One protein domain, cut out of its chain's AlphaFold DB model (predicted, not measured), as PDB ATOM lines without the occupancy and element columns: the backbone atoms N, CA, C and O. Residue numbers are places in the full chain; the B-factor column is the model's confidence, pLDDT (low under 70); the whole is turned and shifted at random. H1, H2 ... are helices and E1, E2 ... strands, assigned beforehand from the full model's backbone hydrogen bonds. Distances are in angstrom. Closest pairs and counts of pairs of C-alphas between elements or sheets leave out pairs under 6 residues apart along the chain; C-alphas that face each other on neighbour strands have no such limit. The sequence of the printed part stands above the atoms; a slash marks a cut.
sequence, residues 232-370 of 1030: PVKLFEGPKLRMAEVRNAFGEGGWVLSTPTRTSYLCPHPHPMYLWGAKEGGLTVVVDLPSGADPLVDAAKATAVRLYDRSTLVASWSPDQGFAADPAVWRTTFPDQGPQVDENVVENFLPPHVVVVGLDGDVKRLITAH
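What this domain is: This is residues 232 to 370 of the 1030 residues of an uncharacterized protein of Planctomycetes bacterium (UniProt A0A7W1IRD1). One wide, twisted wall of eight antiparallel strands, E1 to E8, lies side by side in chain order, and a two-stranded hairpin, E9 and E10, crosses one face of its later half at nearly a right angle. The two sheets make a sandwich that is only partly face to face, for the early strands E1 to E3 have no part of the hairpin over them; the short helix H1 packs near E7. The printed part has 139 residues with one named helix and ten named strands, in the order E1 to E8, H1, E9, E10; the class is mostly strand, though under half of the residues, 68, are in named elements. It is compact, with a radius of gyration of the C-alphas of 16.2 A, and elongated, with spans of 56 by 36 by 23 A.

Where its parts are: E1, residues 232 to 238, begins with C-alpha 232 at (13.011, -51.575, 2.136) and is 15.5 A long from first to last C-alpha. E2 is residues 241 to 247, 19.5 A; E3 is residues 253 to 258, 16.2 A; E4 is residues 263 to 268, 17.6 A. E5, residues 283 to 289, is 19.8 A long and starts at C-alpha 283, (19.968, -41.700, 20.244). E6 is residues 304 to 309, 17.2 A; E7 is residues 312 to 318, 18.0 A; E8 is residues 322 to 325, 10.3 A. H1 is residues 327 to 333, 9.7 A. E9 is residues 353 to 357, 12.9 A, and E10 is residues 363 to 368, 14.6 A, with C-alpha 368 at (16.326, -24.979, 20.403).

How they stand to each other: E1 to E8 form a meander, each strand the antiparallel neighbour of the one before, with E1 and E8 as edge strands. E1 and E2 are a hairpin at 178 degrees, with N 236 and O 243 at 2.8 A within hydrogen-bond range. In the hairpin of E4 and E5, at 160 degrees, N 289 and O 263 are 2.8 A apart. In the hairpin of E7 and E8, at 168 degrees, N 316 and O 324 are 2.8 A apart. From edge to edge the strands' lines turn by 64 degrees. H1 is on this sheet at a height of 8.8 A, slantwise to the strands at 51 degrees to E7 on the local plane. It lies over E7 and only just not over E6, on which 2 of its 7 C-alphas fall. The closest C-alphas of E7 and H1 are those of Val 314 and Trp 330, 5.8 A. In H1 every O i to N i+4 pair is within hydrogen-bond range. E9 and E10 are an antiparallel hairpin at 166 degrees, with N 356 and O 365 at 2.8 A. The two sheets form a sandwich, two sheets face to face, their facing parts 9.0 A centre to centre, their best planes 38 degrees apart and their strands at 85 degrees. The closest C-alphas of E6 and E9 are those of Leu 307 and Val 354, 6.6 A; those of E8 and E10 are Phe 323 and Thr 368, 6.5 A. E4 and E9 are only just apart, with closest C-alphas at 8.0 A; E1 is apart from both E9 and E10.

The domain as a whole: The C-alphas farthest apart are those of Pro 239 and Asn 344, 57.1 A. The printed part has no cut. The links E4 to E5, E5 to E6 and H1 to E9 are long; the last, residues 334 to 352, has C-alphas 13 to 29 A from the mean of the C-alphas. The mean pLDDT of the printed part is 91.8, and residues 275 to 281, in the link from E4 to E5, are under 70.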
ATOM      1  N   PRO A 232      13.452 -50.718   1.045       96.12
ATOM      2  CA  PRO A 232      13.011 -51.575   2.136       96.12
ATOM      3  C   PRO A 232      13.939 -52.784   2.297       96.12
ATOM      4  O   PRO A 232      14.301 -53.414   1.310       96.12
ATOM      5  N   VAL A 233      14.285 -53.121   3.536       95.94
ATOM      6  CA  VAL A 233      14.896 -54.405   3.939       95.94
ATOM      7  C   VAL A 233      13.942 -55.223   4.813       95.94
ATOM      8  O   VAL A 233      14.061 -56.441   4.921       95.94
ATOM      9  N   LYS A 234      12.952 -54.552   5.416       96.00
ATOM     10  CA  LYS A 234      11.781 -55.159   6.057       96.00
ATOM     11  C   LYS A 234      10.556 -54.341   5.688       96.00
ATOM     12  O   LYS A 234      10.627 -53.115   5.669       96.00
ATOM     13  N   LEU A 235       9.439 -55.009   5.431       97.12
ATOM     14  CA  LEU A 235       8.202 -54.366   5.011       97.12
ATOM     15  C   LEU A 235       7.011 -55.006   5.715       97.12
ATOM     16  O   LEU A 235       6.894 -56.228   5.789       97.12
ATOM     17  N   PHE A 236       6.123 -54.156   6.204       97.69
ATOM     18  CA  PHE A 236       4.802 -54.513   6.674       97.69
ATOM     19  C   PHE A 236       3.779 -53.652   5.939       97.69
ATOM     20  O   PHE A 236       3.947 -52.435   5.820       97.69
ATOM     21  N   GLU A 237       2.702 -54.275   5.476       97.50
ATOM     22  CA  GLU A 237       1.658 -53.615   4.696       97.50
ATOM     23  C   GLU A 237       0.265 -53.975   5.200       97.50
ATOM     24  O   GLU A 237       0.003 -55.058   5.728       97.50
ATOM     25  N   GLY A 238      -0.641 -53.023   5.029       95.31
ATOM     26  CA  GLY A 238      -2.060 -53.146   5.305       95.31
ATOM     27  C   GLY A 238      -2.845 -52.176   4.423       95.31
ATOM     28  O   GLY A 238      -2.256 -51.365   3.704       95.31
ATOM     29  N   PRO A 239      -4.185 -52.215   4.444       93.88
ATOM     30  CA  PRO A 239      -4.998 -51.324   3.619       93.88
ATOM     31  C   PRO A 239      -4.734 -49.846   3.948       93.88
ATOM     32  O   PRO A 239      -5.224 -49.348   4.953       93.88
ATOM     33  N   LYS A 240      -3.982 -49.137   3.092       92.94
ATOM     34  CA  LYS A 240      -3.496 -47.755   3.320       92.94
ATOM     35  C   LYS A 240      -2.545 -47.596   4.521       92.94
ATOM     36  O   LYS A 240      -2.353 -46.479   4.994       92.94
ATOM     37  N   LEU A 241      -1.965 -48.689   5.017       95.75
ATOM     38  CA  LEU A 241      -0.923 -48.666   6.040       95.75
ATOM     39  C   LEU A 241       0.360 -49.262   5.465       95.75
ATOM     40  O   LEU A 241       0.331 -50.311   4.821       95.75
ATOM     41  N   ARG A 242       1.491 -48.626   5.748       97.19
ATOM     42  CA  ARG A 242       2.812 -49.120   5.368       97.19
ATOM     43  C   ARG A 242       3.801 -48.831   6.481       97.19
ATOM     44  O   ARG A 242       3.843 -47.719   6.994       97.19
ATOM     45  N   MET A 243       4.611 -49.817   6.833       97.69
ATOM     46  CA  MET A 243       5.749 -49.644   7.727       97.69
ATOM     47  C   MET A 243       6.940 -50.381   7.136       97.69
ATOM     48  O   MET A 243       6.818 -51.552   6.782       97.69
ATOM     49  N   ALA A 244       8.085 -49.723   7.014       97.50
ATOM     50  CA  ALA A 244       9.270 -50.350   6.442       97.50
ATOM     51  C   ALA A 244      10.533 -49.941   7.192       97.50
ATOM     52  O   ALA A 244      10.670 -48.791   7.594       97.50
ATOM     53  N   GLU A 245      11.461 -50.879   7.344       97.38
ATOM     54  CA  GLU A 245      12.859 -50.543   7.598       97.38
ATOM     55  C   GLU A 245      13.504 -50.327   6.235       97.38
ATOM     56  O   GLU A 245      13.446 -51.225   5.393       97.38
ATOM     57  N   VAL A 246      14.085 -49.155   6.004       97.00
ATOM     58  CA  VAL A 246      14.741 -48.795   4.748       97.00
ATOM     59  C   VAL A 246      16.235 -48.610   4.964       97.00
ATOM     60  O   VAL A 246      16.653 -48.050   5.978       97.00
ATOM     61  N   ARG A 247      17.039 -49.097   4.019       95.62
ATOM     62  CA  ARG A 247      18.502 -49.023   4.052       95.62
ATOM     63  C   ARG A 247      19.059 -48.659   2.679       95.62
ATOM     64  O   ARG A 247      18.482 -49.028   1.650       95.62
ATOM     65  N   ASN A 248      20.175 -47.943   2.662       95.19
ATOM     66  CA  ASN A 248      20.972 -47.720   1.462       95.19
ATOM     67  C   ASN A 248      22.029 -48.833   1.285       95.19
ATOM     68  O   ASN A 248      22.073 -49.788   2.063       95.19
ATOM     69  N   ALA A 249      22.878 -48.729   0.258       95.50
ATOM     70  CA  ALA A 249      23.914 -49.725  -0.030       95.50
ATOM     71  C   ALA A 249      25.003 -49.843   1.059       95.50
ATOM     72  O   ALA A 249      25.710 -50.846   1.099       95.50
ATOM     73  N   PHE A 250      25.113 -48.854   1.951       94.00
ATOM     74  CA  PHE A 250      26.067 -48.812   3.063       94.00
ATOM     75  C   PHE A 250      25.442 -49.226   4.408       94.00
ATOM     76  O   PHE A 250      26.123 -49.234   5.429       94.00
ATOM     77  N   GLY A 251      24.154 -49.594   4.426       92.31
ATOM     78  CA  GLY A 251      23.432 -49.973   5.646       92.31
ATOM     79  C   GLY A 251      22.915 -48.789   6.476       92.31
ATOM     80  O   GLY A 251      22.330 -48.989   7.545       92.31
ATOM     81  N   GLU A 252      23.065 -47.562   5.985       92.81
ATOM     82  CA  GLU A 252      22.504 -46.355   6.597       92.81
ATOM     83  C   GLU A 252      20.999 -46.274   6.274       92.81
ATOM     84  O   GLU A 252      20.551 -46.751   5.226       92.81
ATOM     85  N   GLY A 253      20.192 -45.718   7.180       94.62
ATOM     86  CA  GLY A 253      18.746 -45.577   6.991       94.62
ATOM     87  C   GLY A 253      17.965 -45.608   8.302       94.62
ATOM     88  O   GLY A 253      18.461 -45.187   9.347       94.62
ATOM     89  N   GLY A 254      16.734 -46.115   8.263       96.56
ATOM     90  CA  GLY A 254      15.824 -46.033   9.403       96.56
ATOM     91  C   GLY A 254      14.473 -46.698   9.172       96.56
ATOM     92  O   GLY A 254      14.307 -47.507   8.262       96.56
ATOM     93  N   TRP A 255      13.498 -46.374  10.015       97.94
ATOM     94  CA  TRP A 255      12.126 -46.866   9.898       97.94
ATOM     95  C   TRP A 255      11.207 -45.782   9.360       97.94
ATOM     96  O   TRP A 255      11.300 -44.635   9.770       97.94
ATOM     97  N   VAL A 256      10.269 -46.157   8.499       98.19
ATOM     98  CA  VAL A 256       9.191 -45.289   8.020       98.19
ATOM     99  C   VAL A 256       7.841 -45.882   8.392       98.19
ATOM    100  O   VAL A 256       7.667 -47.105   8.374       98.19
ATOM    101  N   LEU A 257       6.880 -45.020   8.712       97.62
ATOM    102  CA  LEU A 257       5.492 -45.366   8.985       97.62
ATOM    103  C   LEU A 257       4.579 -44.410   8.215       97.62
ATOM    104  O   LEU A 257       4.697 -43.195   8.331       97.62
ATOM    105  N   SER A 258       3.634 -44.959   7.465       97.31
ATOM    106  CA  SER A 258       2.587 -44.204   6.784       97.31
ATOM    107  C   SER A 258       1.236 -44.832   7.096       97.31
ATOM    108  O   SER A 258       1.011 -46.017   6.838       97.31
ATOM    109  N   THR A 259       0.329 -44.040   7.654       95.25
ATOM    110  CA  THR A 259      -1.062 -44.409   7.930       95.25
ATOM    111  C   THR A 259      -1.996 -43.341   7.351       95.25
ATOM    112  O   THR A 259      -1.549 -42.249   6.997       95.25
ATOM    113  N   PRO A 260      -3.319 -43.585   7.295       92.94
ATOM    114  CA  PRO A 260      -4.274 -42.570   6.848       92.94
ATOM    115  C   PRO A 260      -4.299 -41.295   7.702       92.94
ATOM    116  O   PRO A 260      -4.884 -40.306   7.279       92.94
ATOM    117  N   THR A 261      -3.723 -41.325   8.907       92.12
ATOM    118  CA  THR A 261      -3.799 -40.211   9.869       92.12
ATOM    119  C   THR A 261      -2.444 -39.603  10.207       92.12
ATOM    120  O   THR A 261      -2.409 -38.473  10.679       92.12
ATOM    121  N   ARG A 262      -1.333 -40.303   9.939       93.31
ATOM    122  CA  ARG A 262       0.022 -39.798  10.199       93.31
ATOM    123  C   ARG A 262       1.065 -40.435   9.291       93.31
ATOM    124  O   ARG A 262       0.935 -41.598   8.909       93.31
ATOM    125  N   THR A 263       2.118 -39.679   9.021       97.44
ATOM    126  CA  THR A 263       3.354 -40.162   8.410       97.44
ATOM    127  C   THR A 263       4.501 -39.815   9.349       97.44
ATOM    128  O   THR A 263       4.548 -38.696   9.843       97.44
ATOM    129  N   SER A 264       5.429 -40.739   9.575       97.94
ATOM    130  CA  SER A 264       6.608 -40.494  10.406       97.94
ATOM    131  C   SER A 264       7.801 -41.299   9.904       97.94
ATOM    132  O   SER A 264       7.633 -42.321   9.230       97.94
ATOM    133  N   TYR A 265       9.005 -40.893  10.290       98.31
ATOM    134  CA  TYR A 265      10.189 -41.738  10.197       98.31
ATOM    135  C   TYR A 265      11.032 -41.670  11.467       98.31
ATOM    136  O   TYR A 265      10.887 -40.758  12.276       98.31
ATOM    137  N   LEU A 266      11.887 -42.673  11.645       97.31
ATOM    138  CA  LEU A 266      12.832 -42.806  12.741       97.31
ATOM    139  C   LEU A 266      14.213 -43.102  12.171       97.31
ATOM    140  O   LEU A 266      14.359 -44.041  11.386       97.31
ATOM    141  N   CYS A 267      15.220 -42.355  12.603       96.00
ATOM    142  CA  CYS A 267      16.619 -42.575  12.244       96.00
ATOM    143  C   CYS A 267      17.546 -42.293  13.439       96.00
ATOM    144  O   CYS A 267      17.099 -41.741  14.450       96.00
ATOM    145  N   PRO A 268      18.823 -42.708  13.367       93.75
ATOM    146  CA  PRO A 268      19.828 -42.267  14.327       93.75
ATOM    147  C   PRO A 268      19.931 -40.737  14.342       93.75
ATOM    148  O   PRO A 268      19.928 -40.110  13.282       93.75
ATOM    149  N   HIS A 269      20.012 -40.142  15.532       92.88
ATOM    150  CA  HIS A 269      20.327 -38.716  15.656       92.88
ATOM    151  C   HIS A 269      21.825 -38.503  15.369       92.88
ATOM    152  O   HIS A 269      22.624 -39.339  15.798       92.88
ATOM    153  N   PRO A 270      22.234 -37.424  14.671       89.38
ATOM    154  CA  PRO A 270      23.651 -37.114  14.514       89.38
ATOM    155  C   PRO A 270      24.313 -36.932  15.885       89.38
ATOM    156  O   PRO A 270      23.727 -36.361  16.806       89.38
ATOM    157  N   HIS A 271      25.533 -37.431  16.041       83.38
ATOM    158  CA  HIS A 271      26.306 -37.168  17.251       83.38
ATOM    159  C   HIS A 271      26.909 -35.758  17.177       83.38
ATOM    160  O   HIS A 271      27.254 -35.343  16.070       83.38
ATOM    161  N   PRO A 272      27.046 -35.046  18.313       84.19
ATOM    162  CA  PRO A 272      27.944 -33.898  18.370       84.19
ATOM    163  C   PRO A 272      29.336 -34.331  17.885       84.19
ATOM    164  O   PRO A 272      29.805 -35.424  18.229       84.19
ATOM    165  N   MET A 273      29.959 -33.509  17.051       75.38
ATOM    166  CA  MET A 273      31.219 -33.779  16.377       75.38
ATOM    167  C   MET A 273      32.397 -33.887  17.357       75.38
ATOM    168  O   MET A 273      33.245 -34.764  17.170       75.38
ATOM    169  N   TYR A 274      32.439 -33.078  18.427       70.19
ATOM    170  CA  TYR A 274      33.606 -33.030  19.328       70.19
ATOM    171  C   TYR A 274      33.346 -33.443  20.780       70.19
ATOM    172  O   TYR A 274      34.264 -33.406  21.600       70.19
ATOM    173  N   LEU A 275      32.153 -33.943  21.114       66.50
ATOM    174  CA  LEU A 275      31.915 -34.594  22.407       66.50
ATOM    175  C   LEU A 275      32.570 -35.994  22.424       66.50
ATOM    176  O   LEU A 275      31.920 -37.028  22.220       66.50
ATOM    177  N   TRP A 276      33.895 -36.015  22.619       51.78
ATOM    178  CA  TRP A 276      34.782 -37.180  22.526       51.78
ATOM    179  C   TRP A 276      34.496 -38.212  23.617       51.78
ATOM    180  O   TRP A 276      35.199 -38.314  24.613       51.78
ATOM    181  N   GLY A 277      33.446 -39.002  23.416       44.88
ATOM    182  CA  GLY A 277      32.944 -39.922  24.432       44.88
ATOM    183  C   GLY A 277      31.547 -40.454  24.177       44.88
ATOM    184  O   GLY A 277      31.216 -41.529  24.670       44.88
ATOM    185  N   ALA A 278      30.764 -39.786  23.323       49.28
ATOM    186  CA  ALA A 278      29.411 -40.198  22.944       49.28
ATOM    187  C   ALA A 278      29.343 -41.487  22.088       49.28
ATOM    188  O   ALA A 278      28.355 -41.716  21.383       49.28
ATOM    189  N   LYS A 279      30.376 -42.345  22.117       47.06
ATOM    190  CA  LYS A 279      30.326 -43.650  21.455       47.06
ATOM    191  C   LYS A 279      29.233 -44.504  22.101       47.06
ATOM    192  O   LYS A 279      29.234 -44.728  23.305       47.06
ATOM    193  N   GLU A 280      28.345 -44.996  21.239       53.00
ATOM    194  CA  GLU A 280      27.243 -45.931  21.518       53.00
ATOM    195  C   GLU A 280      26.024 -45.360  22.266       53.00
ATOM    196  O   GLU A 280      25.214 -46.115  22.807       53.00
ATOM    197  N   GLY A 281      25.803 -44.042  22.230       56.62
ATOM    198  CA  GLY A 281      24.491 -43.491  22.575       56.62
ATOM    199  C   GLY A 281      23.436 -43.959  21.565       56.62
ATOM    200  O   GLY A 281      23.523 -43.638  20.383       56.62
ATOM    201  N   GLY A 282      22.424 -44.711  22.010       76.56
ATOM    202  CA  GLY A 282      21.301 -45.176  21.182       76.56
ATOM    203  C   GLY A 282      20.295 -44.068  20.855       76.56
ATOM    204  O   GLY A 282      19.087 -44.295  20.970       76.56
ATOM    205  N   LEU A 283      20.789 -42.870  20.519       91.12
ATOM    206  CA  LEU A 283      19.968 -41.700  20.244       91.12
ATOM    207  C   LEU A 283      19.223 -41.878  18.930       91.12
ATOM    208  O   LEU A 283      19.808 -42.122  17.872       91.12
ATOM    209  N   THR A 284      17.908 -41.730  18.998       94.50
ATOM    210  CA  THR A 284      17.038 -41.826  17.832       94.50
ATOM    211  C   THR A 284      16.130 -40.621  17.767       94.50
ATOM    212  O   THR A 284      15.577 -40.185  18.775       94.50
ATOM    213  N   VAL A 285      15.968 -40.087  16.563       96.69
ATOM    214  CA  VAL A 285      15.028 -39.008  16.295       96.69
ATOM    215  C   VAL A 285      13.842 -39.562  15.524       96.69
ATOM    216  O   VAL A 285      14.002 -40.310  14.558       96.69
ATOM    217  N   VAL A 286      12.642 -39.214  15.977       98.06
ATOM    218  CA  VAL A 286      11.393 -39.431  15.253       98.06
ATOM    219  C   VAL A 286      10.944 -38.109  14.680       98.06
ATOM    220  O   VAL A 286      10.808 -37.134  15.416       98.06
ATOM    221  N   VAL A 287      10.668 -38.095  13.385       98.25
ATOM    222  CA  VAL A 287      10.140 -36.931  12.683       98.25
ATOM    223  C   VAL A 287       8.752 -37.278  12.175       98.25
ATOM    224  O   VAL A 287       8.580 -38.202  11.377       98.25
ATOM    225  N   ASP A 288       7.762 -36.545  12.662       97.94
ATOM    226  CA  ASP A 288       6.380 -36.631  12.216       97.94
ATOM    227  C   ASP A 288       6.153 -35.636  11.076       97.94
ATOM    228  O   ASP A 288       6.619 -34.494  11.115       97.94
ATOM    229  N   LEU A 289       5.428 -36.079  10.058       97.88
ATOM    230  CA  LEU A 289       5.149 -35.359   8.825       97.88
ATOM    231  C   LEU A 289       3.633 -35.241   8.600       97.88
ATOM    232  O   LEU A 289       2.859 -36.067   9.106       97.88
ATOM    233  N   PRO A 290       3.185 -34.278   7.771       96.38
ATOM    234  CA  PRO A 290       1.797 -34.202   7.346       96.38
ATOM    235  C   PRO A 290       1.341 -35.522   6.713       96.38
ATOM    236  O   PRO A 290       2.094 -36.176   5.987       96.38
ATOM    237  N   SER A 291       0.084 -35.903   6.950       92.50
ATOM    238  CA  SER A 291      -0.496 -37.084   6.302       92.50
ATOM    239  C   SER A 291      -0.361 -36.980   4.777       92.50
ATOM    240  O   SER A 291      -0.694 -35.955   4.182       92.50
ATOM    241  N   GLY A 292       0.152 -38.042   4.149       92.31
ATOM    242  CA  GLY A 292       0.405 -38.095   2.705       92.31
ATOM    243  C   GLY A 292       1.780 -37.586   2.253       92.31
ATOM    244  O   GLY A 292       2.078 -37.709   1.068       92.31
ATOM    245  N   ALA A 293       2.620 -37.061   3.154       96.25
ATOM    246  CA  ALA A 293       4.019 -36.747   2.852       96.25
ATOM    247  C   ALA A 293       4.842 -38.017   2.560       96.25
ATOM    248  O   ALA A 293       4.503 -39.102   3.049       96.25
ATOM    249  N   ASP A 294       5.936 -37.873   1.809       95.88
ATOM    250  CA  ASP A 294       6.897 -38.955   1.576       95.88
ATOM    251  C   ASP A 294       8.011 -38.925   2.642       95.88
ATOM    252  O   ASP A 294       8.874 -38.041   2.603       95.88
ATOM    253  N   PRO A 295       8.050 -39.890   3.583       95.50
ATOM    254  CA  PRO A 295       9.035 -39.900   4.662       95.50
ATOM    255  C   PRO A 295      10.487 -40.046   4.192       95.50
ATOM    256  O   PRO A 295      11.392 -39.851   4.998       95.50
ATOM    257  N   LEU A 296      10.730 -40.383   2.921       95.00
ATOM    258  CA  LEU A 296      12.080 -40.515   2.375       95.00
ATOM    259  C   LEU A 296      12.694 -39.184   1.926       95.00
ATOM    260  O   LEU A 296      13.916 -39.095   1.851       95.00
ATOM    261  N   VAL A 297      11.881 -38.165   1.622       94.12
ATOM    262  CA  VAL A 297      12.364 -36.897   1.030       94.12
ATOM    263  C   VAL A 297      11.766 -35.638   1.663       94.12
ATOM    264  O   VAL A 297      12.349 -34.562   1.556       94.12
ATOM    265  N   ASP A 298      10.638 -35.746   2.371       96.19
ATOM    266  CA  ASP A 298       9.899 -34.598   2.909       96.19
ATOM    267  C   ASP A 298      10.306 -34.201   4.340       96.19
ATOM    268  O   ASP A 298       9.549 -33.520   5.028       96.19
ATOM    269  N   ALA A 299      11.507 -34.565   4.800       95.75
ATOM    270  CA  ALA A 299      12.009 -34.247   6.145       95.75
ATOM    271  C   ALA A 299      11.875 -32.755   6.531       95.75
ATOM    272  O   ALA A 299      11.567 -32.424   7.673       95.75
ATOM    273  N   ALA A 300      12.021 -31.839   5.567       93.94
ATOM    274  CA  ALA A 300      11.860 -30.397   5.785       93.94
ATOM    275  C   ALA A 300      10.417 -29.966   6.144       93.94
ATOM    276  O   ALA A 300      10.210 -28.853   6.626       93.94
ATOM    277  N   LYS A 301       9.417 -30.833   5.925       96.38
ATOM    278  CA  LYS A 301       8.000 -30.600   6.250       96.38
ATOM    279  C   LYS A 301       7.622 -31.075   7.662       96.38
ATOM    280  O   LYS A 301       6.433 -31.220   7.933       96.38
ATOM    281  N   ALA A 302       8.596 -31.340   8.536       97.00
ATOM    282  CA  ALA A 302       8.380 -31.800   9.908       97.00
ATOM    283  C   ALA A 302       7.289 -31.003  10.649       97.00
ATOM    284  O   ALA A 302       7.376 -29.780  10.781       97.00
ATOM    285  N   THR A 303       6.279 -31.714  11.153       96.94
ATOM    286  CA  THR A 303       5.197 -31.178  11.998       96.94
ATOM    287  C   THR A 303       5.406 -31.480  13.475       96.94
ATOM    288  O   THR A 303       4.837 -30.795  14.316       96.94
ATOM    289  N   ALA A 304       6.210 -32.490  13.806       97.75
ATOM    290  CA  ALA A 304       6.720 -32.695  15.156       97.75
ATOM    291  C   ALA A 304       8.033 -33.479  15.106       97.75
ATOM    292  O   ALA A 304       8.313 -34.185  14.135       97.75
ATOM    293  N   VAL A 305       8.845 -33.341  16.148       97.88
ATOM    294  CA  VAL A 305      10.128 -34.029  16.276       97.88
ATOM    295  C   VAL A 305      10.293 -34.495  17.712       97.88
ATOM    296  O   VAL A 305       9.940 -33.769  18.639       97.88
ATOM    297  N   ARG A 306      10.795 -35.711  17.911       97.56
ATOM    298  CA  ARG A 306      10.990 -36.315  19.232       97.56
ATOM    299  C   ARG A 306      12.340 -37.021  19.274       97.56
ATOM    300  O   ARG A 306      12.596 -37.887  18.443       97.56
ATOM    301  N   LEU A 307      13.184 -36.654  20.230       96.50
ATOM    302  CA  LEU A 307      14.491 -37.256  20.477       96.50
ATOM    303  C   LEU A 307      14.385 -38.250  21.630       96.50
ATOM    304  O   LEU A 307      13.861 -37.916  22.692       96.50
ATOM    305  N   TYR A 308      14.906 -39.454  21.430       94.50
ATOM    306  CA  TYR A 308      14.901 -40.523  22.418       94.50
ATOM    307  C   TYR A 308      16.318 -41.024  22.698       94.50
ATOM    308  O   TYR A 308      17.053 -41.306  21.753       94.50
ATOM    309  N   ASP A 309      16.654 -41.248  23.971       91.31
ATOM    310  CA  ASP A 309      17.716 -42.179  24.374       91.31
ATOM    311  C   ASP A 309      17.066 -43.539  24.628       91.31
ATOM    312  O   ASP A 309      16.330 -43.731  25.604       91.31
ATOM    313  N   ARG A 310      17.312 -44.487  23.717       87.75
ATOM    314  CA  ARG A 310      16.686 -45.816  23.705       87.75
ATOM    315  C   ARG A 310      15.159 -45.735  23.672       87.75
ATOM    316  O   ARG A 310      14.570 -45.780  22.604       87.75
ATOM    317  N   SER A 311      14.503 -45.654  24.829       87.06
ATOM    318  CA  SER A 311      13.037 -45.570  24.945       87.06
ATOM    319  C   SER A 311      12.552 -44.397  25.796       87.06
ATOM    320  O   SER A 311      11.347 -44.235  25.972       87.06
ATOM    321  N   THR A 312      13.474 -43.598  26.328       90.44
ATOM    322  CA  THR A 312      13.175 -42.427  27.150       90.44
ATOM    323  C   THR A 312      13.107 -41.207  26.244       90.44
ATOM    324  O   THR A 312      14.039 -40.971  25.480       90.44
ATOM    325  N   LEU A 313      12.006 -40.453  26.302       94.12
ATOM    326  CA  LEU A 313      11.881 -39.187  25.580       94.12
ATOM    327  C   LEU A 313      12.790 -38.146  26.243       94.12
ATOM    328  O   LEU A 313      12.627 -37.857  27.424       94.12
ATOM    329  N   VAL A 314      13.727 -37.599  25.475       95.31
ATOM    330  CA  VAL A 314      14.731 -36.630  25.937       95.31
ATOM    331  C   VAL A 314      14.278 -35.204  25.631       95.31
ATOM    332  O   VAL A 314      14.287 -34.339  26.503       95.31
ATOM    333  N   ALA A 315      13.837 -34.970  24.395       97.38
ATOM    334  CA  ALA A 315      13.353 -33.675  23.936       97.38
ATOM    335  C   ALA A 315      12.281 -33.844  22.855       97.38
ATOM    336  O   ALA A 315      12.213 -34.863  22.164       97.38
ATOM    337  N   SER A 316      11.430 -32.838  22.697       97.94
ATOM    338  CA  SER A 316      10.376 -32.818  21.689       97.94
ATOM    339  C   SER A 316      10.099 -31.407  21.191       97.94
ATOM    340  O   SER A 316      10.352 -30.427  21.887       97.94
ATOM    341  N   TRP A 317       9.568 -31.310  19.979       98.19
ATOM    342  CA  TRP A 317       9.140 -30.052  19.390       98.19
ATOM    343  C   TRP A 317       7.926 -30.240  18.481       98.19
ATOM    344  O   TRP A 317       7.833 -31.233  17.759       98.19
ATOM    345  N   SER A 318       7.028 -29.256  18.465       97.19
ATOM    346  CA  SER A 318       6.042 -29.057  17.395       97.19
ATOM    347  C   SER A 318       5.735 -27.561  17.226       97.19
ATOM    348  O   SER A 318       5.949 -26.797  18.170       97.19
ATOM    349  N   PRO A 319       5.204 -27.114  16.072       94.44
ATOM    350  CA  PRO A 319       4.801 -25.720  15.883       94.44
ATOM    351  C   PRO A 319       3.809 -25.218  16.941       94.44
ATOM    352  O   PRO A 319       3.895 -24.063  17.348       94.44
ATOM    353  N   ASP A 320       2.904 -26.085  17.405       95.00
ATOM    354  CA  ASP A 320       1.838 -25.713  18.342       95.00
ATOM    355  C   ASP A 320       2.295 -25.726  19.809       95.00
ATOM    356  O   ASP A 320       1.766 -24.973  20.625       95.00
ATOM    357  N   GLN A 321       3.254 -26.590  20.165       95.31
ATOM    358  CA  GLN A 321       3.707 -26.771  21.553       95.31
ATOM    359  C   GLN A 321       5.063 -26.117  21.848       95.31
ATOM    360  O   GLN A 321       5.438 -26.007  23.013       95.31
ATOM    361  N   GLY A 322       5.795 -25.675  20.823       96.25
ATOM    362  CA  GLY A 322       7.169 -25.207  20.971       96.25
ATOM    363  C   GLY A 322       8.138 -26.345  21.297       96.25
ATOM    364  O   GLY A 322       7.836 -27.517  21.068       96.25
ATOM    365  N   PHE A 323       9.325 -25.987  21.784       97.81
ATOM    366  CA  PHE A 323      10.353 -26.931  22.223       97.81
ATOM    367  C   PHE A 323      10.158 -27.290  23.702       97.81
ATOM    368  O   PHE A 323       9.914 -26.412  24.528       97.81
ATOM    369  N   ALA A 324      10.305 -28.569  24.040       97.81
ATOM    370  CA  ALA A 324      10.232 -29.065  25.408       97.81
ATOM    371  C   ALA A 324      11.284 -30.155  25.648       97.81
ATOM    372  O   ALA A 324      11.383 -31.110  24.877       97.81
ATOM    373  N   ALA A 325      12.020 -30.042  26.750       97.12
ATOM    374  CA  ALA A 325      12.961 -31.045  27.232       97.12
ATOM    375  C   ALA A 325      12.936 -31.071  28.764       97.12
ATOM    376  O   ALA A 325      12.705 -30.038  29.394       97.12
ATOM    377  N   ASP A 326      13.172 -32.240  29.355       93.56
ATOM    378  CA  ASP A 326      13.390 -32.367  30.798       93.56
ATOM    379  C   ASP A 326      14.896 -32.213  31.075       93.56
ATOM    380  O   ASP A 326      15.675 -33.047  30.602       93.56
ATOM    381  N   PRO A 327      15.337 -31.185  31.826       92.44
ATOM    382  CA  PRO A 327      16.754 -30.969  32.104       92.44
ATOM    383  C   PRO A 327      17.434 -32.153  32.798       92.44
ATOM    384  O   PRO A 327      18.583 -32.456  32.487       92.44
ATOM    385  N   ALA A 328      16.752 -32.858  33.704       93.38
ATOM    386  CA  ALA A 328      17.344 -33.993  34.412       93.38
ATOM    387  C   ALA A 328      17.559 -35.184  33.468       93.38
ATOM    388  O   ALA A 328      18.604 -35.843  33.508       93.38
ATOM    389  N   VAL A 329      16.596 -35.434  32.575       93.75
ATOM    390  CA  VAL A 329      16.739 -36.453  31.524       93.75
ATOM    391  C   VAL A 329      17.841 -36.048  30.549       93.75
ATOM    392  O   VAL A 329      18.712 -36.864  30.257       93.75
ATOM    393  N   TRP A 330      17.860 -34.784  30.118       93.31
ATOM    394  CA  TRP A 330      18.889 -34.251  29.229       93.31
ATOM    395  C   TRP A 330      20.289 -34.456  29.801       93.31
ATOM    396  O   TRP A 330      21.130 -35.019  29.116       93.31
ATOM    397  N   ARG A 331      20.527 -34.099  31.069       91.19
ATOM    398  CA  ARG A 331      21.840 -34.257  31.730       91.19
ATOM    399  C   ARG A 331      22.228 -35.709  31.980       91.19
ATOM    400  O   ARG A 331      23.409 -36.029  32.039       91.19
ATOM    401  N   THR A 332      21.249 -36.606  32.085       89.38
ATOM    402  CA  THR A 332      21.520 -38.051  32.120       89.38
ATOM    403  C   THR A 332      22.008 -38.552  30.758       89.38
ATOM    404  O   THR A 332      22.862 -39.434  30.693       89.38
ATOM    405  N   THR A 333      21.470 -37.999  29.670       87.44
ATOM    406  CA  THR A 333      21.849 -38.341  28.292       87.44
ATOM    407  C   THR A 333      23.143 -37.653  27.849       87.44
ATOM    408  O   THR A 333      23.966 -38.273  27.179       87.44
ATOM    409  N   PHE A 334      23.330 -36.397  28.247       87.31
ATOM    410  CA  PHE A 334      24.461 -35.533  27.927       87.31
ATOM    411  C   PHE A 334      25.039 -34.951  29.224       87.31
ATOM    412  O   PHE A 334      24.652 -33.852  29.640       87.31
ATOM    413  N   PRO A 335      25.928 -35.699  29.899       87.00
ATOM    414  CA  PRO A 335      26.574 -35.226  31.113       87.00
ATOM    415  C   PRO A 335      27.416 -33.979  30.844       87.00
ATOM    416  O   PRO A 335      28.131 -33.907  29.849       87.00
ATOM    417  N   ASP A 336      27.369 -33.025  31.766       86.75
ATOM    418  CA  ASP A 336      28.191 -31.809  31.778       86.75
ATOM    419  C   ASP A 336      29.308 -31.846  32.813       86.75
ATOM    420  O   ASP A 336      29.913 -30.832  33.140       86.75
ATOM    421  N   GLN A 337      29.582 -33.036  33.330       85.00
ATOM    422  CA  GLN A 337      30.689 -33.304  34.225       85.00
ATOM    423  C   GLN A 337      31.306 -34.640  33.843       85.00
ATOM    424  O   GLN A 337      30.608 -35.595  33.489       85.00
ATOM    425  N   GLY A 338      32.625 -34.728  33.953       84.31
ATOM    426  CA  GLY A 338      33.362 -35.957  33.710       84.31
ATOM    427  C   GLY A 338      34.747 -35.693  33.134       84.31
ATOM    428  O   GLY A 338      35.082 -34.558  32.825       84.31
ATOM    429  N   PRO A 339      35.553 -36.748  32.938       81.50
ATOM    430  CA  PRO A 339      36.931 -36.625  32.453       81.50
ATOM    431  C   PRO A 339      37.049 -36.133  30.997       81.50
ATOM    432  O   PRO A 339      38.159 -35.970  30.507       81.50
ATOM    433  N   GLN A 340      35.926 -35.972  30.291       80.44
ATOM    434  CA  GLN A 340      35.840 -35.522  28.894       80.44
ATOM    435  C   GLN A 340      35.212 -34.125  28.770       80.44
ATOM    436  O   GLN A 340      34.904 -33.684  27.664       80.44
ATOM    437  N   VAL A 341      34.962 -33.460  29.897       86.56
ATOM    438  CA  VAL A 341      34.422 -32.104  29.952       86.56
ATOM    439  C   VAL A 341      35.532 -31.181  30.440       86.56
ATOM    440  O   VAL A 341      36.157 -31.477  31.458       86.56
ATOM    441  N   ASP A 342      35.806 -30.114  29.688       88.19
ATOM    442  CA  ASP A 342      36.804 -29.099  30.029       88.19
ATOM    443  C   ASP A 342      36.439 -28.419  31.354       88.19
ATOM    444  O   ASP A 342      35.267 -28.176  31.645       88.19
ATOM    445  N   GLU A 343      37.443 -28.102  32.167       90.19
ATOM    446  CA  GLU A 343      37.223 -27.476  33.475       90.19
ATOM    447  C   GLU A 343      36.631 -26.064  33.361       90.19
ATOM    448  O   GLU A 343      35.900 -25.640  34.255       90.19
ATOM    449  N   ASN A 344      36.907 -25.359  32.258       93.94
ATOM    450  CA  ASN A 344      36.403 -24.011  31.981       93.94
ATOM    451  C   ASN A 344      35.270 -24.025  30.949       93.94
ATOM    452  O   ASN A 344      35.087 -23.054  30.221       93.94
ATOM    453  N   VAL A 345      34.548 -25.137  30.809       93.69
ATOM    454  CA  VAL A 345      33.437 -25.226  29.863       93.69
ATOM    455  C   VAL A 345      32.310 -24.248  30.237       93.69
ATOM    456  O   VAL A 345      32.012 -24.059  31.417       93.69
ATOM    457  N   VAL A 346      31.659 -23.641  29.240       95.31
ATOM    458  CA  VAL A 346      30.485 -22.774  29.457       95.31
ATOM    459  C   VAL A 346      29.385 -23.554  30.175       95.31
ATOM    460  O   VAL A 346      29.137 -24.733  29.882       95.31
ATOM    461  N   GLU A 347      28.675 -22.891  31.088       91.94
ATOM    462  CA  GLU A 347      27.522 -23.502  31.742       91.94
ATOM    463  C   GLU A 347      26.530 -24.023  30.691       91.94
ATOM    464  O   GLU A 347      26.116 -23.311  29.778       91.94
ATOM    465  N   ASN A 348      26.113 -25.281  30.825       90.75
ATOM    466  CA  ASN A 348      25.187 -25.914  29.892       90.75
ATOM    467  C   ASN A 348      25.691 -26.013  28.432       90.75
ATOM    468  O   ASN A 348      24.846 -26.036  27.541       90.75
ATOM    469  N   PHE A 349      27.004 -26.138  28.182       91.00
ATOM    470  CA  PHE A 349      27.624 -26.086  26.839       91.00
ATOM    471  C   PHE A 349      26.991 -26.919  25.722       91.00
ATOM    472  O   PHE A 349      27.117 -26.552  24.561       91.00
ATOM    473  N   LEU A 350      26.295 -28.011  26.050       92.56
ATOM    474  CA  LEU A 350      25.419 -28.715  25.119       92.56
ATOM    475  C   LEU A 350      23.958 -28.541  25.570       92.56
ATOM    476  O   LEU A 350      23.416 -29.412  26.269       92.56
ATOM    477  N   PRO A 351      23.312 -27.409  25.232       95.94
ATOM    478  CA  PRO A 351      21.990 -27.081  25.745       95.94
ATOM    479  C   PRO A 351      20.924 -27.974  25.096       95.94
ATOM    480  O   PRO A 351      21.157 -28.510  24.008       95.94
ATOM    481  N   PRO A 352      19.740 -28.143  25.713       96.75
ATOM    482  CA  PRO A 352      18.648 -28.903  25.116       96.75
ATOM    483  C   PRO A 352      18.296 -28.453  23.694       96.75
ATOM    484  O   PRO A 352      17.872 -27.320  23.466       96.75
ATOM    485  N   HIS A 353      18.426 -29.374  22.741       97.12
ATOM    486  CA  HIS A 353      18.161 -29.142  21.324       97.12
ATOM    487  C   HIS A 353      17.689 -30.425  20.624       97.12
ATOM    488  O   HIS A 353      17.748 -31.526  21.174       97.12
ATOM    489  N   VAL A 354      17.208 -30.290  19.387       96.75
ATOM    490  CA  VAL A 354      16.919 -31.418  18.492       96.75
ATOM    491  C   VAL A 354      17.297 -31.055  17.058       96.75
ATOM    492  O   VAL A 354      16.947 -29.978  16.572       96.75
ATOM    493  N   VAL A 355      17.955 -31.977  16.351       97.12
ATOM    494  CA  VAL A 355      18.269 -31.832  14.925       97.12
ATOM    495  C   VAL A 355      17.286 -32.636  14.078       97.12
ATOM    496  O   VAL A 355      17.121 -33.847  14.247       97.12
ATOM    497  N   VAL A 356      16.639 -31.972  13.120       97.81
ATOM    498  CA  VAL A 356      15.863 -32.639  12.069       97.81
ATOM    499  C   VAL A 356      16.825 -33.080  10.982       97.81
ATOM    500  O   VAL A 356      17.324 -32.258  10.215       97.81
ATOM    501  N   VAL A 357      17.055 -34.385  10.907       95.94
ATOM    502  CA  VAL A 357      17.902 -35.018   9.895       95.94
ATOM    503  C   VAL A 357      17.052 -35.893   8.974       95.94
ATOM    504  O   VAL A 357      16.094 -36.531   9.418       95.94
ATOM    505  N   GLY A 358      17.362 -35.904   7.681       95.69
ATOM    506  CA  GLY A 358      16.785 -36.849   6.729       95.69
ATOM    507  C   GLY A 358      17.309 -38.271   6.947       95.69
ATOM    508  O   GLY A 358      18.348 -38.486   7.568       95.69
ATOM    509  N   LEU A 359      16.621 -39.269   6.389       95.56
ATOM    510  CA  LEU A 359      17.116 -40.658   6.379       95.56
ATOM    511  C   LEU A 359      18.409 -40.829   5.561       95.56
ATOM    512  O   LEU A 359      19.070 -41.860   5.650       95.56
ATOM    513  N   ASP A 360      18.738 -39.830   4.750       91.31
ATOM    514  CA  ASP A 360      19.931 -39.716   3.923       91.31
ATOM    515  C   ASP A 360      21.080 -38.949   4.611       91.31
ATOM    516  O   ASP A 360      22.108 -38.693   3.975       91.31
ATOM    517  N   GLY A 361      20.888 -38.574   5.881       92.88
ATOM    518  CA  GLY A 361      21.841 -37.854   6.723       92.88
ATOM    519  C   GLY A 361      21.818 -36.331   6.572       92.88
ATOM    520  O   GLY A 361      22.477 -35.654   7.356       92.88
ATOM    521  N   ASP A 362      21.084 -35.769   5.607       95.62
ATOM    522  CA  ASP A 362      21.053 -34.317   5.411       95.62
ATOM    523  C   ASP A 362      20.392 -33.607   6.602       95.62
ATOM    524  O   ASP A 362      19.275 -33.951   7.002       95.62
ATOM    525  N   VAL A 363      21.020 -32.547   7.103       97.00
ATOM    526  CA  VAL A 363      20.445 -31.694   8.147       97.00
ATOM    527  C   VAL A 363      19.429 -30.744   7.519       97.00
ATOM    528  O   VAL A 363      19.703 -30.079   6.521       97.00
ATOM    529  N   LYS A 364      18.217 -30.694   8.073       97.12
ATOM    530  CA  LYS A 364      17.118 -29.851   7.570       97.12
ATOM    531  C   LYS A 364      16.765 -28.712   8.519       97.12
ATOM    532  O   LYS A 364      16.246 -27.696   8.061       97.12
ATOM    533  N   ARG A 365      17.002 -28.881   9.824       97.44
ATOM    534  CA  ARG A 365      16.698 -27.875  10.850       97.44
ATOM    535  C   ARG A 365      17.423 -28.185  12.156       97.44
ATOM    536  O   ARG A 365      17.448 -29.343  12.563       97.44
ATOM    537  N   LEU A 366      17.914 -27.154  12.828       98.19
ATOM    538  CA  LEU A 366      18.328 -27.192  14.229       98.19
ATOM    539  C   LEU A 366      17.243 -26.510  15.070       98.19
ATOM    540  O   LEU A 366      16.781 -25.430  14.710       98.19
ATOM    541  N   ILE A 367      16.792 -27.141  16.152       98.25
ATOM    542  CA  ILE A 367      15.701 -26.638  16.996       98.25
ATOM    543  C   ILE A 367      16.198 -26.497  18.432       98.25
ATOM    544  O   ILE A 367      16.724 -27.455  18.995       98.25
ATOM    545  N   THR A 368      15.973 -25.326  19.020       97.75
ATOM    546  CA  THR A 368      16.326 -24.979  20.403       97.75
ATOM    547  C   THR A 368      15.095 -24.448  21.143       97.75
ATOM    548  O   THR A 368      14.020 -24.271  20.557       97.75
ATOM    549  N   ALA A 369      15.246 -24.131  22.431       96.81
ATOM    550  CA  ALA A 369      14.224 -23.412  23.193       96.81
ATOM    551  C   ALA A 369      13.907 -22.010  22.623       96.81
ATOM    552  O   ALA A 369      12.830 -21.471  22.880       96.81
ATOM    553  N   HIS A 370      14.813 -21.436  21.824       97.50
ATOM    554  CA  HIS A 370      14.710 -20.081  21.276       97.50
ATOM    555  C   HIS A 370      14.164 -20.037  19.844       97.50
ATOM    556  O   HIS A 370      13.850 -18.961  19.334       97.50
TER     557      HIS A 370